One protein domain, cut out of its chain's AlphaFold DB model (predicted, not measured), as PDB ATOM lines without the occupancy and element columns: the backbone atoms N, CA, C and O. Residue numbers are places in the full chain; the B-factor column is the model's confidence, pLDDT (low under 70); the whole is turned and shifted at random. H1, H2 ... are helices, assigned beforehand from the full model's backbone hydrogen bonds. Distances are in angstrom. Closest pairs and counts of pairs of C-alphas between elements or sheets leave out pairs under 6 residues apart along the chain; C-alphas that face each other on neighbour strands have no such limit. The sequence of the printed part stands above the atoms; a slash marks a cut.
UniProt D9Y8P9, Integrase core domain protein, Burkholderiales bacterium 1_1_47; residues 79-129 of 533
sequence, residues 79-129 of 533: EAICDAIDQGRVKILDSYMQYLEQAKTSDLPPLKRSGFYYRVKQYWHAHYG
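AT A GLANCE: This is residues 79 to 129 of the 533 residues of the protein "Integrase core domain protein" of Burkholderiales bacterium 1_1_47 (UniProt D9Y8P9). The longest helix, H3, and the helix before it, H2, begin close to each other and run away from that corner as an open V, while the short helix H1 packs across the later half of H3 with one side near the start of H2. The link of residues 104 to 112 folds back from the far end of H2 to the start of H3, and its Asp 107 and the last printed residue, Gly 129, mark the two ends of the long axis. The printed part has 51 residues with three named helices, in the order H1, H2, H3, and no named strand; its class is all helix. It is compact, with a radius of gyration of the C-alphas of 11.2 A, and its outline is elongated, spanning 34 by 20 by 14 A.

HOW THE PARTS SIT: H3, residues 113 to 127, touches H1, residues 79 to 86, with its residues 120 to 124 alone. The closest C-alphas of the two are those of Cys 82 and Trp 124, 6.4 A apart, and their lines are about perpendicular, at 80 degrees. H2, residues 92 to 103, and H3 only just touch, with 3 pairs of C-alphas within 8 A. H2 touches H3 with its residues 92 to 96 alone, and H3 touches H2 with its residues 113 to 117 alone; the closest C-alphas of the two are those of Tyr 96 and Arg 113, 7.3 A apart. H2 and H3 run opposite ways at a steep tilt of 65 degrees. H1 and H2 form a helical hairpin and also only just touch, with 3 pairs of C-alphas within 8 A. Of H2, residues 92 to 95 alone touch H1, and the closest C-alphas are those of Ile 81 and Ser 95, 6.6 A apart. H1 and H2 run opposite ways at a shallow tilt of 26 degrees. The helix packing is mostly crossed, but only just: 1 of the 3 touching pairs is at a shallow tilt. In H1, H2 and H3 every O i to N i+4 pair is within hydrogen-bond range.

IN THESE COORDINATES: H3 is 21.2 A from first to last C-alpha, from C-alpha 113 at (130.202, 174.353, 138.200) to C-alpha 127 at (122.009, 187.885, 152.326). H2 is 16.2 A long and ends with C-alpha 103 at (128.257, 164.440, 146.402). H1 is 10.4 A long and begins with C-alpha 79 at (124.858, 179.390, 153.790).

THE WHOLE: The two C-alphas farthest apart are those of Asp 107 and Gly 129, at 34.1 A. The printed part has no cut. The link from H1 to H2, of 5 residues, is tight, and the link from H2 to H3, of 9 residues, is short. The mean pLDDT of the printed part is 84.2, and residue 129 is the one printed residue under 70.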
ATOM      1  N   GLU A  79     124.676 178.578 152.585       89.81
ATOM      2  CA  GLU A  79     124.858 179.390 153.790       89.81
ATOM      3  C   GLU A  79     126.248 179.165 154.379       89.81
ATOM      4  O   GLU A  79     127.047 180.102 154.416       89.81
ATOM      5  N   ALA A  80     126.604 177.914 154.693       87.12
ATOM      6  CA  ALA A  80     127.926 177.596 155.228       87.12
ATOM      7  C   ALA A  80     129.055 177.987 154.261       87.12
ATOM      8  O   ALA A  80     130.115 178.456 154.683       87.12
ATOM      9  N   ILE A  81     128.826 177.829 152.952       88.69
ATOM     10  CA  ILE A  81     129.779 178.250 151.920       88.69
ATOM     11  C   ILE A  81     129.937 179.775 151.918       88.69
ATOM     12  O   ILE A  81     131.068 180.257 151.899       88.69
ATOM     13  N   CYS A  82     128.841 180.541 151.929       86.25
ATOM     14  CA  CYS A  82     128.924 182.001 151.938       86.25
ATOM     15  C   CYS A  82     129.551 182.528 153.235       86.25
ATOM     16  O   CYS A  82     130.430 183.379 153.152       86.25
ATOM     17  N   ASP A  83     129.213 181.971 154.398       86.00
ATOM     18  CA  ASP A  83     129.826 182.342 155.679       86.00
ATOM     19  C   ASP A  83     131.326 182.053 155.716       86.00
ATOM     20  O   ASP A  83     132.124 182.868 156.183       86.00
ATOM     21  N   ALA A  84     131.742 180.896 155.203       83.81
ATOM     22  CA  ALA A  84     133.154 180.553 155.141       83.81
ATOM     23  C   ALA A  84     133.919 181.449 154.147       83.81
ATOM     24  O   ALA A  84     135.085 181.766 154.391       83.81
ATOM     25  N   ILE A  85     133.275 181.884 153.057       83.31
ATOM     26  CA  ILE A  85     133.844 182.846 152.101       83.31
ATOM     27  C   ILE A  85     133.934 184.249 152.721       83.31
ATOM     28  O   ILE A  85     134.978 184.884 152.598       83.31
ATOM     29  N   ASP A  86     132.886 184.729 153.399       80.00
ATOM     30  CA  ASP A  86     132.848 186.055 154.043       80.00
ATOM     31  C   ASP A  86     133.911 186.172 155.143       80.00
ATOM     32  O   ASP A  86     134.587 187.189 155.272       80.00
ATOM     33  N   GLN A  87     134.156 185.075 155.862       80.62
ATOM     34  CA  GLN A  87     135.214 184.981 156.867       80.62
ATOM     35  C   GLN A  87     136.607 184.696 156.274       80.62
ATOM     36  O   GLN A  87     137.559 184.472 157.021       80.62
ATOM     37  N   GLY A  88     136.743 184.654 154.944       73.56
ATOM     38  CA  GLY A  88     138.014 184.436 154.246       73.56
ATOM     39  C   GLY A  88     138.630 183.047 154.444       73.56
ATOM     40  O   GLY A  88     139.804 182.851 154.135       73.56
ATOM     41  N   ARG A  89     137.866 182.073 154.954       76.81
ATOM     42  CA  ARG A  89     138.356 180.729 155.302       76.81
ATOM     43  C   ARG A  89     138.539 179.829 154.081       76.81
ATOM     44  O   ARG A  89     139.392 178.947 154.100       76.81
ATOM     45  N   VAL A  90     137.747 180.033 153.026       79.38
ATOM     46  CA  VAL A  90     137.743 179.183 151.822       79.38
ATOM     47  C   VAL A  90     137.524 180.001 150.552       79.38
ATOM     48  O   VAL A  90     136.851 181.033 150.565       79.38
ATOM     49  N   LYS A  91     138.059 179.534 149.417       82.88
ATOM     50  CA  LYS A  91     137.712 180.079 148.095       82.88
ATOM     51  C   LYS A  91     136.535 179.302 147.513       82.88
ATOM     52  O   LYS A  91     136.442 178.091 147.672       82.88
ATOM     53  N   ILE A  92     135.710 179.971 146.705       85.31
ATOM     54  CA  ILE A  92     134.538 179.356 146.053       85.31
ATOM     55  C   ILE A  92     134.871 178.114 145.206       85.31
ATOM     56  O   ILE A  92     134.038 177.223 145.050       85.31
ATOM     57  N   LEU A  93     136.081 178.042 144.632       85.00
ATOM     58  CA  LEU A  93     136.526 176.866 143.883       85.00
ATOM     59  C   LEU A  93     136.809 175.677 144.807       85.00
ATOM     60  O   LEU A  93     136.426 174.563 144.466       85.00
ATOM     61  N   ASP A  94     137.416 175.922 145.965       85.06
ATOM     62  CA  ASP A  94     137.726 174.885 146.951       85.06
ATOM     63  C   ASP A  94     136.427 174.331 147.551       85.06
ATOM     64  O   ASP A  94     136.248 173.117 147.620       85.06
ATOM     65  N   SER A  95     135.454 175.204 147.838       88.38
ATOM     66  CA  SER A  95     134.099 174.802 148.245       88.38
ATOM     67  C   SER A  95     133.390 173.961 147.180       88.38
ATOM     68  O   SER A  95     132.666 173.028 147.512       88.38
ATOM     69  N   TYR A  96     133.604 174.250 145.890       90.69
ATOM     70  CA  TYR A  96     133.060 173.421 144.810       90.69
ATOM     71  C   TYR A  96     133.733 172.044 144.745       90.69
ATOM     72  O   TYR A  96     133.053 171.053 144.491       90.69
ATOM     73  N   MET A  97     135.044 171.956 144.989       89.12
ATOM     74  CA  MET A  97     135.743 170.666 145.047       89.12
ATOM     75  C   MET A  97     135.260 169.819 146.230       89.12
ATOM     76  O   MET A  97     134.927 168.654 146.033       89.12
ATOM     77  N   GLN A  98     135.117 170.421 147.413       87.62
ATOM     78  CA  GLN A  98     134.554 169.753 148.593       87.62
ATOM     79  C   GLN A  98     133.111 169.292 148.359       87.62
ATOM     80  O   GLN A  98     132.762 168.163 148.684       87.62
ATOM     81  N   TYR A  99     132.285 170.122 147.717       90.81
ATOM     82  CA  TYR A  99     130.928 169.747 147.315       90.81
ATOM     83  C   TYR A  99     130.913 168.523 146.390       90.81
ATOM     84  O   TYR A  99     130.085 167.632 146.560       90.81
ATOM     85  N   LEU A 100     131.835 168.445 145.423       90.75
ATOM     86  CA  LEU A 100     131.947 167.272 144.554       90.75
ATOM     87  C   LEU A 100     132.375 166.020 145.323       90.75
ATOM     88  O   LEU A 100     131.921 164.932 144.984       90.75
ATOM     89  N   GLU A 101     133.238 166.148 146.329       88.31
ATOM     90  CA  GLU A 101     133.623 165.026 147.191       88.31
ATOM     91  C   GLU A 101     132.456 164.542 148.056       88.31
ATOM     92  O   GLU A 101     132.201 163.343 148.106       88.31
ATOM     93  N   GLN A 102     131.694 165.460 148.648       86.19
ATOM     94  CA  GLN A 102     130.494 165.150 149.433       86.19
ATOM     95  C   GLN A 102     129.368 164.557 148.574       86.19
ATOM     96  O   GLN A 102     128.645 163.662 149.004       86.19
ATOM     97  N   ALA A 103     129.240 164.998 147.323       87.31
ATOM     98  CA  ALA A 103     128.257 164.440 146.402       87.31
ATOM     99  C   ALA A 103     128.586 162.996 145.986       87.31
ATOM    100  O   ALA A 103     127.674 162.251 145.651       87.31
ATOM    101  N   LYS A 104     129.860 162.565 146.034       86.38
ATOM    102  CA  LYS A 104     130.235 161.165 145.735       86.38
ATOM    103  C   LYS A 104     129.681 160.172 146.753       86.38
ATOM    104  O   LYS A 104     129.548 159.000 146.424       86.38
ATOM    105  N   THR A 105     129.389 160.617 147.976       81.38
ATOM    106  CA  THR A 105     128.815 159.768 149.029       81.38
ATOM    107  C   THR A 105     127.283 159.716 148.983       81.38
ATOM    108  O   THR A 105     126.667 159.187 149.902       81.38
ATOM    109  N   SER A 106     126.655 160.282 147.946       83.19
ATOM    110  CA  SER A 106     125.203 160.348 147.764       83.19
ATOM    111  C   SER A 106     124.788 159.771 146.408       83.19
ATOM    112  O   SER A 106     125.536 159.855 145.439       83.19
ATOM    113  N   ASP A 107     123.563 159.246 146.318       82.75
ATOM    114  CA  ASP A 107     122.972 158.749 145.064       82.75
ATOM    115  C   ASP A 107     122.485 159.873 144.126       82.75
ATOM    116  O   ASP A 107     122.047 159.616 143.002       82.75
ATOM    117  N   LEU A 108     122.543 161.134 144.569       84.56
ATOM    118  CA  LEU A 108     122.117 162.283 143.773       84.56
ATOM    119  C   LEU A 108     123.273 162.865 142.946       84.56
ATOM    120  O   LEU A 108     124.370 163.073 143.465       84.56
ATOM    121  N   PRO A 109     123.035 163.233 141.673       86.75
ATOM    122  CA  PRO A 109     124.073 163.826 140.845       86.75
ATOM    123  C   PRO A 109     124.466 165.227 141.358       86.75
ATOM    124  O   PRO A 109     123.594 166.015 141.748       86.75
ATOM    125  N   PRO A 110     125.760 165.598 141.314       89.00
ATOM    126  CA  PRO A 110     126.193 166.940 141.674       89.00
ATOM    127  C   PRO A 110     125.793 167.974 140.618       89.00
ATOM    128  O   PRO A 110     125.684 167.697 139.419       89.00
ATOM    129  N   LEU A 111     125.659 169.223 141.054       87.38
ATOM    130  CA  LEU A 111     125.546 170.361 140.156       87.38
ATOM    131  C   LEU A 111     126.839 170.573 139.368       87.38
ATOM    132  O   LEU A 111     127.947 170.516 139.899       87.38
ATOM    133  N   LYS A 112     126.686 170.941 138.092       86.62
ATOM    134  CA  LYS A 112     127.794 171.480 137.298       86.62
ATOM    135  C   LYS A 112     128.263 172.811 137.891       86.62
ATOM    136  O   LYS A 112     127.454 173.580 138.412       86.62
ATOM    137  N   ARG A 113     129.545 173.133 137.697       82.94
ATOM    138  CA  ARG A 113     130.202 174.353 138.200       82.94
ATOM    139  C   ARG A 113     129.379 175.627 137.995       82.94
ATOM    140  O   ARG A 113     129.236 176.414 138.921       82.94
ATOM    141  N   SER A 114     128.797 175.824 136.814       76.12
ATOM    142  CA  SER A 114     127.955 176.994 136.528       76.12
ATOM    143  C   SER A 114     126.692 177.059 137.398       76.12
ATOM    144  O   SER A 114     126.341 178.138 137.867       76.12
ATOM    145  N   GLY A 115     126.037 175.921 137.650       82.12
ATOM    146  CA  GLY A 115     124.855 175.823 138.509       82.12
ATOM    147  C   GLY A 115     125.177 176.033 139.989       82.12
ATOM    148  O   GLY A 115     124.455 176.758 140.667       82.12
ATOM    149  N   PHE A 116     126.295 175.477 140.465       90.31
ATOM    150  CA  PHE A 116     126.795 175.724 141.822       90.31
ATOM    151  C   PHE A 116     127.096 177.213 142.040       90.31
ATOM    152  O   PHE A 116     126.567 177.831 142.962       90.31
ATOM    153  N   TYR A 117     127.883 177.813 141.139       87.38
ATOM    154  CA  TYR A 117     128.287 179.221 141.228       87.38
ATOM    155  C   TYR A 117     127.067 180.143 141.199       87.38
ATOM    156  O   TYR A 117     127.028 181.144 141.909       87.38
ATOM    157  N   TYR A 118     126.061 179.799 140.394       83.81
ATOM    158  CA  TYR A 118     124.813 180.544 140.329       83.81
ATOM    159  C   TYR A 118     124.066 180.546 141.669       83.81
ATOM    160  O   TYR A 118     123.659 181.615 142.116       83.81
ATOM    161  N   ARG A 119     123.927 179.389 142.333       84.88
ATOM    162  CA  ARG A 119     123.225 179.281 143.627       84.88
ATOM    163  C   ARG A 119     123.941 180.039 144.742       84.88
ATOM    164  O   ARG A 119     123.310 180.839 145.424       84.88
ATOM    165  N   VAL A 120     125.260 179.865 144.858       86.81
ATOM    166  CA  VAL A 120     126.084 180.615 145.825       86.81
ATOM    167  C   VAL A 120     125.958 182.120 145.575       86.81
ATOM    168  O   VAL A 120     125.730 182.889 146.499       86.81
ATOM    169  N   LYS A 121     126.012 182.558 144.311       82.75
ATOM    170  CA  LYS A 121     125.859 183.974 143.948       82.75
ATOM    171  C   LYS A 121     124.468 184.530 144.271       82.75
ATOM    172  O   LYS A 121     124.364 185.684 144.681       82.75
ATOM    173  N   GLN A 122     123.404 183.753 144.061       83.62
ATOM    174  CA  GLN A 122     122.045 184.166 144.421       83.62
ATOM    175  C   GLN A 122     121.912 184.380 145.929       83.62
ATOM    176  O   GLN A 122     121.434 185.436 146.339       83.62
ATOM    177  N   TYR A 123     122.387 183.420 146.728       86.44
ATOM    178  CA  TYR A 123     122.371 183.523 148.186       86.44
ATOM    179  C   TYR A 123     123.221 184.706 148.667       86.44
ATOM    180  O   TYR A 123     122.744 185.553 149.418       86.44
ATOM    181  N   TRP A 124     124.437 184.853 148.128       83.62
ATOM    182  CA  TRP A 124     125.318 185.979 148.433       83.62
ATOM    183  C   TRP A 124     124.632 187.333 148.202       83.62
ATOM    184  O   TRP A 124     124.657 188.211 149.062       83.62
ATOM    185  N   HIS A 125     123.977 187.507 147.049       78.38
ATOM    186  CA  HIS A 125     123.263 188.746 146.741       78.38
ATOM    187  C   HIS A 125     122.063 188.999 147.656       78.38
ATOM    188  O   HIS A 125     121.811 190.158 147.977       78.38
ATOM    189  N   ALA A 126     121.340 187.954 148.059       81.19
ATOM    190  CA  ALA A 126     120.181 188.080 148.933       81.19
ATOM    191  C   ALA A 126     120.564 188.404 150.391       81.19
ATOM    192  O   ALA A 126     119.867 189.187 151.027       81.19
ATOM    193  N   HIS A 127     121.675 187.852 150.895       81.12
ATOM    194  CA  HIS A 127     122.009 187.885 152.326       81.12
ATOM    195  C   HIS A 127     123.183 188.811 152.695       81.12
ATOM    196  O   HIS A 127     123.188 189.391 153.776       81.12
ATOM    197  N   TYR A 128     124.145 189.030 151.791       76.12
ATOM    198  CA  TYR A 128     125.334 189.868 152.041       76.12
ATOM    199  C   TYR A 128     125.309 191.171 151.216       76.12
ATOM    200  O   TYR A 128     126.104 192.088 151.438       76.12
ATOM    201  N   GLY A 129     124.358 191.296 150.284       65.88
ATOM    202  CA  GLY A 129     124.089 192.513 149.525       65.88
ATOM    203  C   GLY A 129     125.241 192.927 148.602       65.88
ATOM    204  O   GLY A 129     125.802 192.122 147.855       65.88
TER     205      GLY A 129